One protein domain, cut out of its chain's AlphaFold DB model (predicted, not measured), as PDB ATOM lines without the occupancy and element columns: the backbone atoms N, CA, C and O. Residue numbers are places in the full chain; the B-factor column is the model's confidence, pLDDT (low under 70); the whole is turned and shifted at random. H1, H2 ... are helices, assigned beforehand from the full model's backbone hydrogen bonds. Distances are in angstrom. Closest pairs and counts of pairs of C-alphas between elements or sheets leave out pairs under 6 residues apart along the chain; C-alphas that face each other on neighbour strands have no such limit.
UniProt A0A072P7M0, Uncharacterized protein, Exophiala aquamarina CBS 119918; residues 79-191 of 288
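AT A GLANCE: This is residues 79 to 191 of the 288 residues of an uncharacterized protein of Exophiala aquamarina CBS 119918 (UniProt A0A072P7M0). H3 forms the middle of a small helical cluster, with H2 and H4 packed on different sides; H5 and short H1 lie more loosely beside it. The 113 printed residues hold five named helices, H1 to H5, all helix, though under half are in named elements. The whole is compact, radius of gyration of the C-alphas 13.6 A, spanning 39 by 39 by 27 A.

IN THESE COORDINATES: Find C-alpha 87 at (-15.975, 22.176, -30.624), where H1 begins, residues 87 to 90. Read on to H2, 119 to 128, H3, 135 to 144, H4, 148 to 160, 19.3 A long, and H5, 169 to 180, 16.4 A.

HOW THE PARTS SIT: Hairpin H2 and H3 touch, closest C-alphas Ile 122 and Gln 142, 6.4 A. Hairpin H3 and H4 touch, closest C-alphas Val 144 and Phe 151, 5.3 A. H5 is near H4, with 9 C-alpha pairs within 10 A. O i to N i+4 pairs are within hydrogen-bond range throughout H3 and H5, 4 of 6 in H2, 7 of 9 in H4; H1 is too short.

THE WHOLE: The printed part has no cut. H1 to H2 is a long link. Look for pLDDT under 70 at residues 99 to 108 and 183 to 191.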
ATOM      1  N   ALA A  79     -11.603  37.212 -43.765       80.69
ATOM      2  CA  ALA A  79     -11.736  35.798 -43.487       80.69
ATOM      3  C   ALA A  79     -12.318  35.554 -42.093       80.69
ATOM      4  O   ALA A  79     -11.973  36.227 -41.121       80.69
ATOM      5  N   ILE A  80     -13.198  34.565 -41.995       81.75
ATOM      6  CA  ILE A  80     -13.880  34.230 -40.749       81.75
ATOM      7  C   ILE A  80     -12.930  33.352 -39.928       81.75
ATOM      8  O   ILE A  80     -12.617  32.230 -40.348       81.75
ATOM      9  N   PRO A  81     -12.441  33.815 -38.767       81.75
ATOM     10  CA  PRO A  81     -11.565  33.014 -37.926       81.75
ATOM     11  C   PRO A  81     -12.298  31.770 -37.425       81.75
ATOM     12  O   PRO A  81     -13.432  31.830 -36.954       81.75
ATOM     13  N   ARG A  82     -11.622  30.622 -37.500       82.38
ATOM     14  CA  ARG A  82     -12.103  29.357 -36.945       82.38
ATOM     15  C   ARG A  82     -11.604  29.231 -35.503       82.38
ATOM     16  O   ARG A  82     -10.397  29.034 -35.318       82.38
ATOM     17  N   PRO A  83     -12.482  29.289 -34.485       82.06
ATOM     18  CA  PRO A  83     -12.068  29.264 -33.085       82.06
ATOM     19  C   PRO A  83     -11.499  27.887 -32.719       82.06
ATOM     20  O   PRO A  83     -12.243  26.944 -32.463       82.06
ATOM     21  N   GLN A  84     -10.169  27.754 -32.717       80.81
ATOM     22  CA  GLN A  84      -9.472  26.463 -32.582       80.81
ATOM     23  C   GLN A  84      -9.706  25.779 -31.226       80.81
ATOM     24  O   GLN A  84      -9.646  24.558 -31.132       80.81
ATOM     25  N   ALA A  85     -10.000  26.561 -30.187       82.19
ATOM     26  CA  ALA A  85     -10.285  26.063 -28.842       82.19
ATOM     27  C   ALA A  85     -11.734  25.560 -28.662       82.19
ATOM     28  O   ALA A  85     -12.085  25.073 -27.590       82.19
ATOM     29  N   SER A  86     -12.586  25.681 -29.685       86.06
ATOM     30  CA  SER A  86     -14.009  25.342 -29.615       86.06
ATOM     31  C   SER A  86     -14.337  24.002 -30.290       86.06
ATOM     32  O   SER A  86     -13.658  23.607 -31.239       86.06
ATOM     33  N   PRO A  87     -15.427  23.317 -29.887       85.56
ATOM     34  CA  PRO A  87     -15.975  22.176 -30.624       85.56
ATOM     35  C   PRO A  87     -16.239  22.452 -32.119       85.56
ATOM     36  O   PRO A  87     -16.125  21.530 -32.929       85.56
ATOM     37  N   PHE A  88     -16.500  23.708 -32.512       85.44
ATOM     38  CA  PHE A  88     -16.653  24.116 -33.920       85.44
ATOM     39  C   PHE A  88     -15.370  23.920 -34.741       85.44
ATOM     40  O   PHE A  88     -15.419  23.762 -35.963       85.44
ATOM     41  N   ALA A  89     -14.208  23.842 -34.083       85.31
ATOM     42  CA  ALA A  89     -12.945  23.508 -34.722       85.31
ATOM     43  C   ALA A  89     -12.894  22.074 -35.258       85.31
ATOM     44  O   ALA A  89     -11.975  21.761 -36.001       85.31
ATOM     45  N   LYS A  90     -13.851  21.199 -34.935       85.75
ATOM     46  CA  LYS A  90     -13.902  19.822 -35.460       85.75
ATOM     47  C   LYS A  90     -14.817  19.666 -36.672       85.75
ATOM     48  O   LYS A  90     -14.871  18.586 -37.244       85.75
ATOM     49  N   ILE A  91     -15.522  20.725 -37.070       85.75
ATOM     50  CA  ILE A  91     -16.380  20.699 -38.256       85.75
ATOM     51  C   ILE A  91     -15.500  20.601 -39.504       85.75
ATOM     52  O   ILE A  91     -14.601  21.417 -39.720       85.75
ATOM     53  N   GLU A  92     -15.741  19.590 -40.328       82.81
ATOM     54  CA  GLU A  92     -15.092  19.467 -41.629       82.81
ATOM     55  C   GLU A  92     -15.799  20.370 -42.639       82.81
ATOM     56  O   GLU A  92     -16.996  20.227 -42.894       82.81
ATOM     57  N   TYR A  93     -15.051  21.309 -43.214       79.00
ATOM     58  CA  TYR A  93     -15.548  22.189 -44.267       79.00
ATOM     59  C   TYR A  93     -15.065  21.670 -45.625       79.00
ATOM     60  O   TYR A  93     -13.899  21.280 -45.738       79.00
ATOM     61  N   PRO A  94     -15.915  21.692 -46.666       78.75
ATOM     62  CA  PRO A  94     -15.480  21.471 -48.039       78.75
ATOM     63  C   PRO A  94     -14.302  22.385 -48.399       78.75
ATOM     64  O   PRO A  94     -14.316  23.565 -48.049       78.75
ATOM     65  N   SER A  95     -13.324  21.883 -49.160       76.25
ATOM     66  CA  SER A  95     -12.103  22.632 -49.504       76.25
ATOM     67  C   SER A  95     -12.374  23.988 -50.164       76.25
ATOM     68  O   SER A  95     -11.611  24.923 -49.965       76.25
ATOM     69  N   ARG A  96     -13.490  24.124 -50.891       79.44
ATOM     70  CA  ARG A  96     -13.923  25.382 -51.524       79.44
ATOM     71  C   ARG A  96     -14.326  26.492 -50.537       79.44
ATOM     72  O   ARG A  96     -14.434  27.638 -50.943       79.44
ATOM     73  N   LEU A  97     -14.636  26.145 -49.284       75.50
ATOM     74  CA  LEU A  97     -15.031  27.094 -48.231       75.50
ATOM     75  C   LEU A  97     -13.841  27.510 -47.361       75.50
ATOM     76  O   LEU A  97     -13.965  28.399 -46.521       75.50
ATOM     77  N   MET A  98     -12.699  26.854 -47.545       73.94
ATOM     78  CA  MET A  98     -11.464  27.198 -46.865       73.94
ATOM     79  C   MET A  98     -10.742  28.273 -47.659       73.94
ATOM     80  O   MET A  98     -10.663  28.216 -48.886       73.94
ATOM     81  N   GLU A  99     -10.185  29.245 -46.953       65.44
ATOM     82  CA  GLU A  99      -9.356  30.250 -47.590       65.44
ATOM     83  C   GLU A  99      -7.983  29.658 -47.948       65.44
ATOM     84  O   GLU A  99      -7.268  29.149 -47.082       65.44
ATOM     85  N   THR A 100      -7.596  29.713 -49.224       52.53
ATOM     86  CA  THR A 100      -6.282  29.252 -49.699       52.53
ATOM     87  C   THR A 100      -5.326  30.429 -49.869       52.53
ATOM     88  O   THR A 100      -4.867  30.718 -50.974       52.53
ATOM     89  N   VAL A 101      -5.018  31.147 -48.788       46.94
ATOM     90  CA  VAL A 101      -3.843  32.034 -48.784       46.94
ATOM     91  C   VAL A 101      -2.608  31.152 -48.580       46.94
ATOM     92  O   VAL A 101      -2.189  30.873 -47.458       46.94
ATOM     93  N   GLY A 102      -2.060  30.644 -49.687       47.03
ATOM     94  CA  GLY A 102      -0.933  29.705 -49.697       47.03
ATOM     95  C   GLY A 102      -1.339  28.224 -49.680       47.03
ATOM     96  O   GLY A 102      -2.521  27.885 -49.687       47.03
ATOM     97  N   ILE A 103      -0.323  27.346 -49.721       38.25
ATOM     98  CA  ILE A 103      -0.439  25.878 -49.850       38.25
ATOM     99  C   ILE A 103      -1.570  25.349 -48.947       38.25
ATOM    100  O   ILE A 103      -1.534  25.621 -47.743       38.25
ATOM    101  N   PRO A 104      -2.538  24.577 -49.484       40.97
ATOM    102  CA  PRO A 104      -3.650  24.046 -48.708       40.97
ATOM    103  C   PRO A 104      -3.107  23.123 -47.618       40.97
ATOM    104  O   PRO A 104      -2.707  21.989 -47.875       40.97
ATOM    105  N   LYS A 105      -3.059  23.625 -46.383       41.91
ATOM    106  CA  LYS A 105      -2.762  22.801 -45.216       41.91
ATOM    107  C   LYS A 105      -4.073  22.233 -44.674       41.91
ATOM    108  O   LYS A 105      -5.023  22.998 -44.478       41.91
ATOM    109  N   PRO A 106      -4.148  20.922 -44.395       40.56
ATOM    110  CA  PRO A 106      -5.262  20.372 -43.638       40.56
ATOM    111  C   PRO A 106      -5.332  21.080 -42.276       40.56
ATOM    112  O   PRO A 106      -4.324  21.200 -41.581       40.56
ATOM    113  N   GLY A 107      -6.512  21.603 -41.927       53.06
ATOM    114  CA  GLY A 107      -6.730  22.361 -40.685       53.06
ATOM    115  C   GLY A 107      -6.731  23.888 -40.825       53.06
ATOM    116  O   GLY A 107      -6.365  24.574 -39.874       53.06
ATOM    117  N   GLY A 108      -7.134  24.427 -41.985       61.62
ATOM    118  CA  GLY A 108      -7.258  25.870 -42.230       61.62
ATOM    119  C   GLY A 108      -7.822  26.651 -41.033       61.62
ATOM    120  O   GLY A 108      -8.870  26.304 -40.479       61.62
ATOM    121  N   LYS A 109      -7.084  27.692 -40.619       72.69
ATOM    122  CA  LYS A 109      -7.420  28.555 -39.473       72.69
ATOM    123  C   LYS A 109      -8.579  29.508 -39.761       72.69
ATOM    124  O   LYS A 109      -9.149  30.051 -38.819       72.69
ATOM    125  N   PHE A 110      -8.915  29.698 -41.031       76.31
ATOM    126  CA  PHE A 110      -9.905  30.658 -41.487       76.31
ATOM    127  C   PHE A 110     -10.832  30.023 -42.524       76.31
ATOM    128  O   PHE A 110     -10.411  29.203 -43.345       76.31
ATOM    129  N   ILE A 111     -12.102  30.403 -42.452       79.88
ATOM    130  CA  ILE A 111     -13.127  30.127 -43.455       79.88
ATOM    131  C   ILE A 111     -13.146  31.337 -44.397       79.88
ATOM    132  O   ILE A 111     -13.067  32.479 -43.940       79.88
ATOM    133  N   ALA A 112     -13.235  31.103 -45.707       76.88
ATOM    134  CA  ALA A 112     -13.235  32.184 -46.688       76.88
ATOM    135  C   ALA A 112     -14.391  33.171 -46.428       76.88
ATOM    136  O   ALA A 112     -15.496  32.761 -46.072       76.88
ATOM    137  N   ALA A 113     -14.168  34.473 -46.633       72.44
ATOM    138  CA  ALA A 113     -15.182  35.510 -46.385       72.44
ATOM    139  C   ALA A 113     -16.474  35.300 -47.204       72.44
ATOM    140  O   ALA A 113     -17.581  35.586 -46.746       72.44
ATOM    141  N   ASN A 114     -16.317  34.754 -48.412       70.00
ATOM    142  CA  ASN A 114     -17.384  34.388 -49.340       70.00
ATOM    143  C   ASN A 114     -17.793  32.908 -49.229       70.00
ATOM    144  O   ASN A 114     -18.437  32.386 -50.139       70.00
ATOM    145  N   ALA A 115     -17.406  32.211 -48.157       71.81
ATOM    146  CA  ALA A 115     -17.839  30.844 -47.930       71.81
ATOM    147  C   ALA A 115     -19.364  30.800 -47.819       71.81
ATOM    148  O   ALA A 115     -19.983  31.524 -47.038       71.81
ATOM    149  N   VAL A 116     -19.963  29.930 -48.621       70.62
ATOM    150  CA  VAL A 116     -21.403  29.755 -48.701       70.62
ATOM    151  C   VAL A 116     -21.731  28.275 -48.571       70.62
ATOM    152  O   VAL A 116     -21.357  27.467 -49.424       70.62
ATOM    153  N   PHE A 117     -22.478  27.935 -47.523       76.00
ATOM    154  CA  PHE A 117     -23.220  26.680 -47.461       76.00
ATOM    155  C   PHE A 117     -24.569  26.828 -48.162       76.00
ATOM    156  O   PHE A 117     -25.285  27.818 -47.962       76.00
ATOM    157  N   ASP A 118     -24.928  25.834 -48.972       81.06
ATOM    158  CA  ASP A 118     -26.309  25.667 -49.416       81.06
ATOM    159  C   ASP A 118     -27.120  24.853 -48.398       81.06
ATOM    160  O   ASP A 118     -26.581  24.008 -47.687       81.06
ATOM    161  N   SER A 119     -28.437  25.074 -48.334       81.56
ATOM    162  CA  SER A 119     -29.304  24.365 -47.373       81.56
ATOM    163  C   SER A 119     -29.223  22.848 -47.518       81.56
ATOM    164  O   SER A 119     -29.225  22.132 -46.521       81.56
ATOM    165  N   ASN A 120     -29.104  22.354 -48.751       86.31
ATOM    166  CA  ASN A 120     -28.997  20.922 -49.010       86.31
ATOM    167  C   ASN A 120     -27.680  20.346 -48.480       86.31
ATOM    168  O   ASN A 120     -27.639  19.204 -48.033       86.31
ATOM    169  N   GLU A 121     -26.610  21.141 -48.482       86.69
ATOM    170  CA  GLU A 121     -25.309  20.720 -47.966       86.69
ATOM    171  C   GLU A 121     -25.294  20.637 -46.444       86.69
ATOM    172  O   GLU A 121     -24.646  19.746 -45.900       86.69
ATOM    173  N   ILE A 122     -26.041  21.509 -45.763       86.12
ATOM    174  CA  ILE A 122     -26.238  21.428 -44.309       86.12
ATOM    175  C   ILE A 122     -26.941  20.118 -43.958       86.12
ATOM    176  O   ILE A 122     -26.479  19.370 -43.101       86.12
ATOM    177  N   LEU A 123     -28.037  19.807 -44.661       88.31
ATOM    178  CA  LEU A 123     -28.803  18.577 -44.445       88.31
ATOM    179  C   LEU A 123     -27.959  17.329 -44.737       88.31
ATOM    180  O   LEU A 123     -27.884  16.425 -43.908       88.31
ATOM    181  N   ALA A 124     -27.260  17.306 -45.873       89.06
ATOM    182  CA  ALA A 124     -26.363  16.210 -46.238       89.06
ATOM    183  C   ALA A 124     -25.133  16.100 -45.315       89.06
ATOM    184  O   ALA A 124     -24.497  15.047 -45.245       89.06
ATOM    185  N   GLY A 125     -24.780  17.184 -44.619       86.62
ATOM    186  CA  GLY A 125     -23.672  17.259 -43.674       86.62
ATOM    187  C   GLY A 125     -23.998  16.741 -42.274       86.62
ATOM    188  O   GLY A 125     -23.066  16.434 -41.534       86.62
ATOM    189  N   GLN A 126     -25.277  16.584 -41.909       90.62
ATOM    190  CA  GLN A 126     -25.693  16.137 -40.569       90.62
ATOM    191  C   GLN A 126     -25.023  14.834 -40.092       90.62
ATOM    192  O   GLN A 126     -24.585  14.796 -38.941       90.62
ATOM    193  N   PRO A 127     -24.838  13.792 -40.934       90.81
ATOM    194  CA  PRO A 127     -24.136  12.574 -40.520       90.81
ATOM    195  C   PRO A 127     -22.662  12.796 -40.143       90.81
ATOM    196  O   PRO A 127     -22.064  11.948 -39.488       90.81
ATOM    197  N   ARG A 128     -22.066  13.924 -40.553       89.31
ATOM    198  CA  ARG A 128     -20.679  14.314 -40.250       89.31
ATOM    199  C   ARG A 128     -20.576  15.198 -39.003       89.31
ATOM    200  O   ARG A 128     -19.506  15.739 -38.731       89.31
ATOM    201  N   CYS A 129     -21.671  15.375 -38.259       90.44
ATOM    202  CA  CYS A 129     -21.679  16.148 -37.022       90.44
ATOM    203  C   CYS A 129     -20.651  15.572 -36.027       90.44
ATOM    204  O   CYS A 129     -20.735  14.392 -35.666       90.44
ATOM    205  N   PRO A 130     -19.681  16.375 -35.548       90.38
ATOM    206  CA  PRO A 130     -18.735  15.921 -34.539       90.38
ATOM    207  C   PRO A 130     -19.451  15.506 -33.251       90.38
ATOM    208  O   PRO A 130     -20.349  16.202 -32.788       90.38
ATOM    209  N   LYS A 131     -18.979  14.440 -32.596       88.44
ATOM    210  CA  LYS A 131     -19.558  13.946 -31.326       88.44
ATOM    211  C   LYS A 131     -19.497  14.949 -30.165       88.44
ATOM    212  O   LYS A 131     -20.151  14.750 -29.153       88.44
ATOM    213  N   SER A 132     -18.671  15.992 -30.280       88.06
ATOM    214  CA  SER A 132     -18.557  17.057 -29.277       88.06
ATOM    215  C   SER A 132     -19.603  18.163 -29.418       88.06
ATOM    216  O   SER A 132     -19.595  19.076 -28.602       88.06
ATOM    217  N   LEU A 133     -20.428  18.128 -30.467       89.12
ATOM    218  CA  LEU A 133     -21.492  19.093 -30.723       89.12
ATOM    219  C   LEU A 133     -22.843  18.386 -30.685       89.12
ATOM    220  O   LEU A 133     -22.964  17.232 -31.104       89.12
ATOM    221  N   SER A 134     -23.868  19.096 -30.219       92.06
ATOM    222  CA  SER A 134     -25.239  18.644 -30.439       92.06
ATOM    223  C   SER A 134     -25.613  18.839 -31.912       92.06
ATOM    224  O   SER A 134     -25.130  19.762 -32.572       92.06
ATOM    225  N   LEU A 135     -26.502  17.990 -32.436       91.62
ATOM    226  CA  LEU A 135     -26.970  18.130 -33.817       91.62
ATOM    227  C   LEU A 135     -27.645  19.493 -34.050       91.62
ATOM    228  O   LEU A 135     -27.468  20.093 -35.107       91.62
ATOM    229  N   GLN A 136     -28.383  19.996 -33.056       91.75
ATOM    230  CA  GLN A 136     -29.047  21.301 -33.117       91.75
ATOM    231  C   GLN A 136     -28.033  22.441 -33.214       91.75
ATOM    232  O   GLN A 136     -28.154  23.284 -34.096       91.75
ATOM    233  N   GLU A 137     -27.000  22.428 -32.369       91.19
ATOM    234  CA  GLU A 137     -25.931  23.430 -32.391       91.19
ATOM    235  C   GLU A 137     -25.138  23.370 -33.704       91.19
ATOM    236  O   GLU A 137     -24.827  24.405 -34.286       91.19
ATOM    237  N   PHE A 138     -24.873  22.168 -34.226       90.69
ATOM    238  CA  PHE A 138     -24.212  21.977 -35.518       90.69
ATOM    239  C   PHE A 138     -25.025  22.557 -36.686       90.69
ATOM    240  O   PHE A 138     -24.485  23.296 -37.512       90.69
ATOM    241  N   VAL A 139     -26.327  22.261 -36.748       90.12
ATOM    242  CA  VAL A 139     -27.212  22.764 -37.809       90.12
ATOM    243  C   VAL A 139     -27.408  24.274 -37.692       90.12
ATOM    244  O   VAL A 139     -27.323  24.971 -38.703       90.12
ATOM    245  N   ALA A 140     -27.625  24.793 -36.484       90.62
ATOM    246  CA  ALA A 140     -27.756  26.224 -36.234       90.62
ATOM    247  C   ALA A 140     -26.492  26.979 -36.669       90.62
ATOM    248  O   ALA A 140     -26.551  27.972 -37.393       90.62
ATOM    249  N   PHE A 141     -25.326  26.435 -36.322       88.56
ATOM    250  CA  PHE A 141     -24.036  26.997 -36.689       88.56
ATOM    251  C   PHE A 141     -23.837  27.069 -38.209       88.56
ATOM    252  O   PHE A 141     -23.495  28.122 -38.751       88.56
ATOM    253  N   GLN A 142     -24.100  25.975 -38.928       87.56
ATOM    254  CA  GLN A 142     -23.988  25.972 -40.390       87.56
ATOM    255  C   GLN A 142     -25.047  26.863 -41.059       87.56
ATOM    256  O   GLN A 142     -24.765  27.482 -42.085       87.56
ATOM    257  N   SER A 143     -26.236  26.984 -40.459       87.12
ATOM    258  CA  SER A 143     -27.318  27.861 -40.934       87.12
ATOM    259  C   SER A 143     -26.931  29.338 -40.880       87.12
ATOM    260  O   SER A 143     -27.304  30.115 -41.755       87.12
ATOM    261  N   VAL A 144     -26.125  29.728 -39.896       86.94
ATOM    262  CA  VAL A 144     -25.617  31.095 -39.750       86.94
ATOM    263  C   VAL A 144     -24.449  31.380 -40.717       86.94
ATOM    264  O   VAL A 144     -24.322  32.489 -41.229       86.94
ATOM    265  N   ILE A 145     -23.643  30.380 -41.087       80.75
ATOM    266  CA  ILE A 145     -22.562  30.514 -42.097       80.75
ATOM    267  C   ILE A 145     -23.096  30.318 -43.544       80.75
ATOM    268  O   ILE A 145     -22.348  30.190 -44.511       80.75
ATOM    269  N   CYS A 146     -24.417  30.312 -43.733       77.81
ATOM    270  CA  CYS A 146     -25.055  30.156 -45.041       77.81
ATOM    271  C   CYS A 146     -24.863  31.333 -46.002       77.81
ATOM    272  O   CYS A 146     -24.307  32.381 -45.666       77.81
ATOM    273  N   LYS A 147     -25.434  31.151 -47.206       72.69
ATOM    274  CA  LYS A 147     -25.750  32.223 -48.161       72.69
ATOM    275  C   LYS A 147     -26.150  33.497 -47.436       72.69
ATOM    276  O   LYS A 147     -27.029  33.495 -46.576       72.69
ATOM    277  N   PHE A 148     -25.551  34.587 -47.875       73.62
ATOM    278  CA  PHE A 148     -25.701  35.900 -47.283       73.62
ATOM    279  C   PHE A 148     -27.167  36.327 -47.074       73.62
ATOM    280  O   PHE A 148     -27.545  36.723 -45.976       73.62
ATOM    281  N   ASN A 149     -28.035  36.115 -48.069       78.19
ATOM    282  CA  ASN A 149     -29.462  36.462 -47.982       78.19
ATOM    283  C   ASN A 149     -30.235  35.642 -46.927       78.19
ATOM    284  O   ASN A 149     -31.388  35.939 -46.637       78.19
ATOM    285  N   ARG A 150     -29.638  34.579 -46.377       82.12
ATOM    286  CA  ARG A 150     -30.223  33.737 -45.323       82.12
ATOM    287  C   ARG A 150     -29.610  33.998 -43.954       82.12
ATOM    288  O   ARG A 150     -30.211  33.599 -42.963       82.12
ATOM    289  N   PHE A 151     -28.470  34.688 -43.892       87.75
ATOM    290  CA  PHE A 151     -27.783  34.988 -42.641       87.75
ATOM    291  C   PHE A 151     -28.676  35.769 -41.675       87.75
ATOM    292  O   PHE A 151     -28.861  35.331 -40.547       87.75
ATOM    293  N   TRP A 152     -29.275  36.881 -42.115       90.69
ATOM    294  CA  TRP A 152     -30.078  37.738 -41.236       90.69
ATOM    295  C   TRP A 152     -31.334  37.045 -40.682       90.69
ATOM    296  O   TRP A 152     -31.535  37.090 -39.466       90.69
ATOM    297  N   PRO A 153     -32.151  36.344 -41.499       90.75
ATOM    298  CA  PRO A 153     -33.243  35.529 -40.970       90.75
ATOM    299  C   PRO A 153     -32.772  34.405 -40.042       90.75
ATOM    300  O   PRO A 153     -33.370  34.214 -38.987       90.75
ATOM    301  N   ALA A 154     -31.703  33.681 -40.402       91.12
ATOM    302  CA  ALA A 154     -31.166  32.606 -39.568       91.12
ATOM    303  C   ALA A 154     -30.680  33.147 -38.218       91.12
ATOM    304  O   ALA A 154     -31.019  32.594 -37.183       91.12
ATOM    305  N   LEU A 155     -29.971  34.275 -38.214       93.06
ATOM    306  CA  LEU A 155     -29.515  34.928 -36.995       93.06
ATOM    307  C   LEU A 155     -30.680  35.357 -36.103       93.06
ATOM    308  O   LEU A 155     -30.639  35.127 -34.899       93.06
ATOM    309  N   LEU A 156     -31.735  35.941 -36.678       93.81
ATOM    310  CA  LEU A 156     -32.923  36.319 -35.914       93.81
ATOM    311  C   LEU A 156     -33.603  35.095 -35.279       93.81
ATOM    312  O   LEU A 156     -34.025  35.161 -34.124       93.81
ATOM    313  N   ILE A 157     -33.684  33.984 -36.019       93.00
ATOM    314  CA  ILE A 157     -34.192  32.710 -35.497       93.00
ATOM    315  C   ILE A 157     -33.299  32.226 -34.356       93.00
ATOM    316  O   ILE A 157     -33.820  31.935 -33.287       93.00
ATOM    317  N   GLU A 158     -31.979  32.197 -34.539       92.62
ATOM    318  CA  GLU A 158     -31.045  31.710 -33.519       92.62
ATOM    319  C   GLU A 158     -30.946  32.614 -32.287       92.62
ATOM    320  O   GLU A 158     -30.647  32.134 -31.200       92.62
ATOM    321  N   MET A 159     -31.260  33.902 -32.409       91.75
ATOM    322  CA  MET A 159     -31.416  34.786 -31.251       91.75
ATOM    323  C   MET A 159     -32.688  34.506 -30.452       91.75
ATOM    324  O   MET A 159     -32.704  34.709 -29.239       91.75
ATOM    325  N   GLY A 160     -33.756  34.085 -31.134       88.56
ATOM    326  CA  GLY A 160     -34.986  33.624 -30.493       88.56
ATOM    327  C   GLY A 160     -34.923  32.163 -30.040       88.56
ATOM    328  O   GLY A 160     -35.763  31.740 -29.247       88.56
ATOM    329  N   SER A 161     -33.950  31.399 -30.542       88.06
ATOM    330  CA  SER A 161     -33.679  30.012 -30.176       88.06
ATOM    331  C   SER A 161     -32.634  29.942 -29.052       88.06
ATOM    332  O   SER A 161     -31.971  30.919 -28.706       88.06
ATOM    333  N   SER A 162     -32.476  28.758 -28.465       85.38
ATOM    334  CA  SER A 162     -31.374  28.445 -27.551       85.38
ATOM    335  C   SER A 162     -30.387  27.439 -28.155       85.38
ATOM    336  O   SER A 162     -29.665  26.782 -27.409       85.38
ATOM    337  N   ASN A 163     -30.372  27.275 -29.484       90.81
ATOM    338  CA  ASN A 163     -29.526  26.275 -30.144       90.81
ATOM    339  C   ASN A 163     -28.060  26.722 -30.220       90.81
ATOM    340  O   ASN A 163     -27.164  25.880 -30.184       90.81
ATOM    341  N   LEU A 164     -27.811  28.035 -30.325       89.50
ATOM    342  CA  LEU A 164     -26.471  28.613 -30.270       89.50
ATOM    343  C   LEU A 164     -26.203  29.257 -28.916       89.50
ATOM    344  O   LEU A 164     -26.942  30.120 -28.437       89.50
ATOM    345  N   ASN A 165     -25.073  28.886 -28.324       91.00
ATOM    346  CA  ASN A 165     -24.597  29.528 -27.113       91.00
ATOM    347  C   ASN A 165     -23.946  30.883 -27.440       91.00
ATOM    348  O   ASN A 165     -22.740  30.955 -27.666       91.00
ATOM    349  N   LEU A 166     -24.735  31.962 -27.433       90.06
ATOM    350  CA  LEU A 166     -24.239  33.333 -27.653       90.06
ATOM    351  C   LEU A 166     -23.228  33.795 -26.587       90.06
ATOM    352  O   LEU A 166     -22.429  34.689 -26.844       90.06
ATOM    353  N   SER A 167     -23.209  33.149 -25.418       90.88
ATOM    354  CA  SER A 167     -22.231  33.409 -24.357       90.88
ATOM    355  C   SER A 167     -20.862  32.767 -24.637       90.88
ATOM    356  O   SER A 167     -19.925  32.941 -23.861       90.88
ATOM    357  N   SER A 168     -20.734  32.000 -25.726       91.62
ATOM    358  CA  SER A 168     -19.478  31.405 -26.176       91.62
ATOM    359  C   SER A 168     -18.666  32.401 -27.000       91.62
ATOM    360  O   SER A 168     -19.136  32.906 -28.020       91.62
ATOM    361  N   GLU A 169     -17.402  32.594 -26.627       90.88
ATOM    362  CA  GLU A 169     -16.437  33.415 -27.372       90.88
ATOM    363  C   GLU A 169     -16.325  32.978 -28.842       90.88
ATOM    364  O   GLU A 169     -16.255  33.801 -29.750       90.88
ATOM    365  N   ALA A 170     -16.390  31.669 -29.098       89.94
ATOM    366  CA  ALA A 170     -16.337  31.129 -30.449       89.94
ATOM    367  C   ALA A 170     -17.525  31.580 -31.314       89.94
ATOM    368  O   ALA A 170     -17.348  31.867 -32.496       89.94
ATOM    369  N   VAL A 171     -18.722  31.646 -30.726       91.44
ATOM    370  CA  VAL A 171     -19.932  32.112 -31.417       91.44
ATOM    371  C   VAL A 171     -19.876  33.624 -31.614       91.44
ATOM    372  O   VAL A 171     -20.189  34.082 -32.706       91.44
ATOM    373  N   MET A 172     -19.415  34.381 -30.612       92.62
ATOM    374  CA  MET A 172     -19.212  35.833 -30.707       92.62
ATOM    375  C   MET A 172     -18.297  36.203 -31.872       92.62
ATOM    376  O   MET A 172     -18.730  36.906 -32.780       92.62
ATOM    377  N   ILE A 173     -17.078  35.658 -31.894       89.44
ATOM    378  CA  ILE A 173     -16.080  35.925 -32.937       89.44
ATOM    379  C   ILE A 173     -16.657  35.666 -34.338       89.44
ATOM    380  O   ILE A 173     -16.473  36.455 -35.268       89.44
ATOM    381  N   ILE A 174     -17.375  34.554 -34.493       88.44
ATOM    382  CA  ILE A 174     -17.973  34.188 -35.773       88.44
ATOM    383  C   ILE A 174     -19.102  35.154 -36.111       88.44
ATOM    384  O   ILE A 174     -19.053  35.766 -37.170       88.44
ATOM    385  N   LEU A 175     -20.083  35.358 -35.234       91.06
ATOM    386  CA  LEU A 175     -21.210  36.252 -35.504       91.06
ATOM    387  C   LEU A 175     -20.775  37.679 -35.818       91.06
ATOM    388  O   LEU A 175     -21.320  38.273 -36.744       91.06
ATOM    389  N   GLU A 176     -19.779  38.210 -35.116       90.56
ATOM    390  CA  GLU A 176     -19.220  39.533 -35.394       90.56
ATOM    391  C   GLU A 176     -18.575  39.592 -36.776       90.56
ATOM    392  O   GLU A 176     -18.903  40.478 -37.567       90.56
ATOM    393  N   SER A 177     -17.736  38.605 -37.116       87.62
ATOM    394  CA  SER A 177     -17.143  38.520 -38.455       87.62
ATOM    395  C   SER A 177     -18.216  38.404 -39.542       87.62
ATOM    396  O   SER A 177     -18.136  39.063 -40.578       87.62
ATOM    397  N   LEU A 178     -19.277  37.633 -39.284       87.12
ATOM    398  CA  LEU A 178     -20.361  37.427 -40.231       87.12
ATOM    399  C   LEU A 178     -21.221  38.681 -40.398       87.12
ATOM    400  O   LEU A 178     -21.606  38.975 -41.528       87.12
ATOM    401  N   CYS A 179     -21.485  39.409 -39.309       88.38
ATOM    402  CA  CYS A 179     -22.173  40.698 -39.321       88.38
ATOM    403  C   CYS A 179     -21.345  41.761 -40.043       88.38
ATOM    404  O   CYS A 179     -21.914  42.634 -40.694       88.38
ATOM    405  N   ALA A 180     -20.015  41.715 -39.951       84.06
ATOM    406  CA  ALA A 180     -19.136  42.663 -40.629       84.06
ATOM    407  C   ALA A 180     -19.123  42.498 -42.160       84.06
ATOM    408  O   ALA A 180     -18.810  43.460 -42.860       84.06
ATOM    409  N   ARG A 181     -19.503  41.326 -42.694       78.88
ATOM    410  CA  ARG A 181     -19.519  41.067 -44.145       78.88
ATOM    411  C   ARG A 181     -20.452  42.018 -44.894       78.88
ATOM    412  O   ARG A 181     -21.524  42.377 -44.406       78.88
ATOM    413  N   THR A 182     -20.057  42.364 -46.115       71.50
ATOM    414  CA  THR A 182     -20.866  43.080 -47.112       71.50
ATOM    415  C   THR A 182     -21.407  42.119 -48.172       71.50
ATOM    416  O   THR A 182     -20.938  40.985 -48.272       71.50
ATOM    417  N   ASP A 183     -22.428  42.548 -48.920       68.81
ATOM    418  CA  ASP A 183     -22.989  41.764 -50.030       68.81
ATOM    419  C   ASP A 183     -21.874  41.408 -51.043       68.81
ATOM    420  O   ASP A 183     -21.028  42.265 -51.319       68.81
ATOM    421  N   PRO A 184     -21.819  40.169 -51.576       65.19
ATOM    422  CA  PRO A 184     -20.871  39.810 -52.632       65.19
ATOM    423  C   PRO A 184     -21.104  40.636 -53.907       65.19
ATOM    424  O   PRO A 184     -22.250  40.879 -54.267       65.19
ATOM    425  N   GLU A 185     -20.040  40.988 -54.637       57.41
ATOM    426  CA  GLU A 185     -20.131  41.801 -55.871       57.41
ATOM    427  C   GLU A 185     -21.027  41.184 -56.965       57.41
ATOM    428  O   GLU A 185     -21.648  41.916 -57.733       57.41
ATOM    429  N   ASP A 186     -21.141  39.852 -57.014       56.59
ATOM    430  CA  ASP A 186     -21.917  39.119 -58.027       56.59
ATOM    431  C   ASP A 186     -23.422  39.011 -57.719       56.59
ATOM    432  O   ASP A 186     -24.175  38.399 -58.489       56.59
ATOM    433  N   SER A 187     -23.914  39.567 -56.604       54.59
ATOM    434  CA  SER A 187     -25.358  39.601 -56.384       54.59
ATOM    435  C   SER A 187     -25.990  40.662 -57.289       54.59
ATOM    436  O   SER A 187     -25.780  41.860 -57.130       54.59
ATOM    437  N   GLN A 188     -26.865  40.222 -58.202       55.38
ATOM    438  CA  GLN A 188     -27.806  41.101 -58.928       55.38
ATOM    439  C   GLN A 188     -28.537  42.069 -57.974       55.38
ATOM    440  O   GLN A 188     -28.919  43.172 -58.354       55.38
ATOM    441  N   ASP A 189     -28.676  41.660 -56.710       56.44
ATOM    442  CA  ASP A 189     -29.117  42.473 -55.590       56.44
ATOM    443  C   ASP A 189     -27.923  42.996 -54.771       56.44
ATOM    444  O   ASP A 189     -27.579  42.431 -53.734       56.44
ATOM    445  N   VAL A 190     -27.326  44.114 -55.193       55.66
ATOM    446  CA  VAL A 190     -26.189  44.801 -54.526       55.66
ATOM    447  C   VAL A 190     -26.532  45.334 -53.112       55.66
ATOM    448  O   VAL A 190     -25.707  45.919 -52.421       55.66
ATOM    449  N   TYR A 191     -27.756  45.117 -52.630       67.19
ATOM    450  CA  TYR A 191     -28.286  45.742 -51.415       67.19
ATOM    451  C   TYR A 191     -29.117  44.788 -50.560       67.19
ATOM    452  O   TYR A 191     -30.074  45.214 -49.906       67.19
TER     453      TYR A 191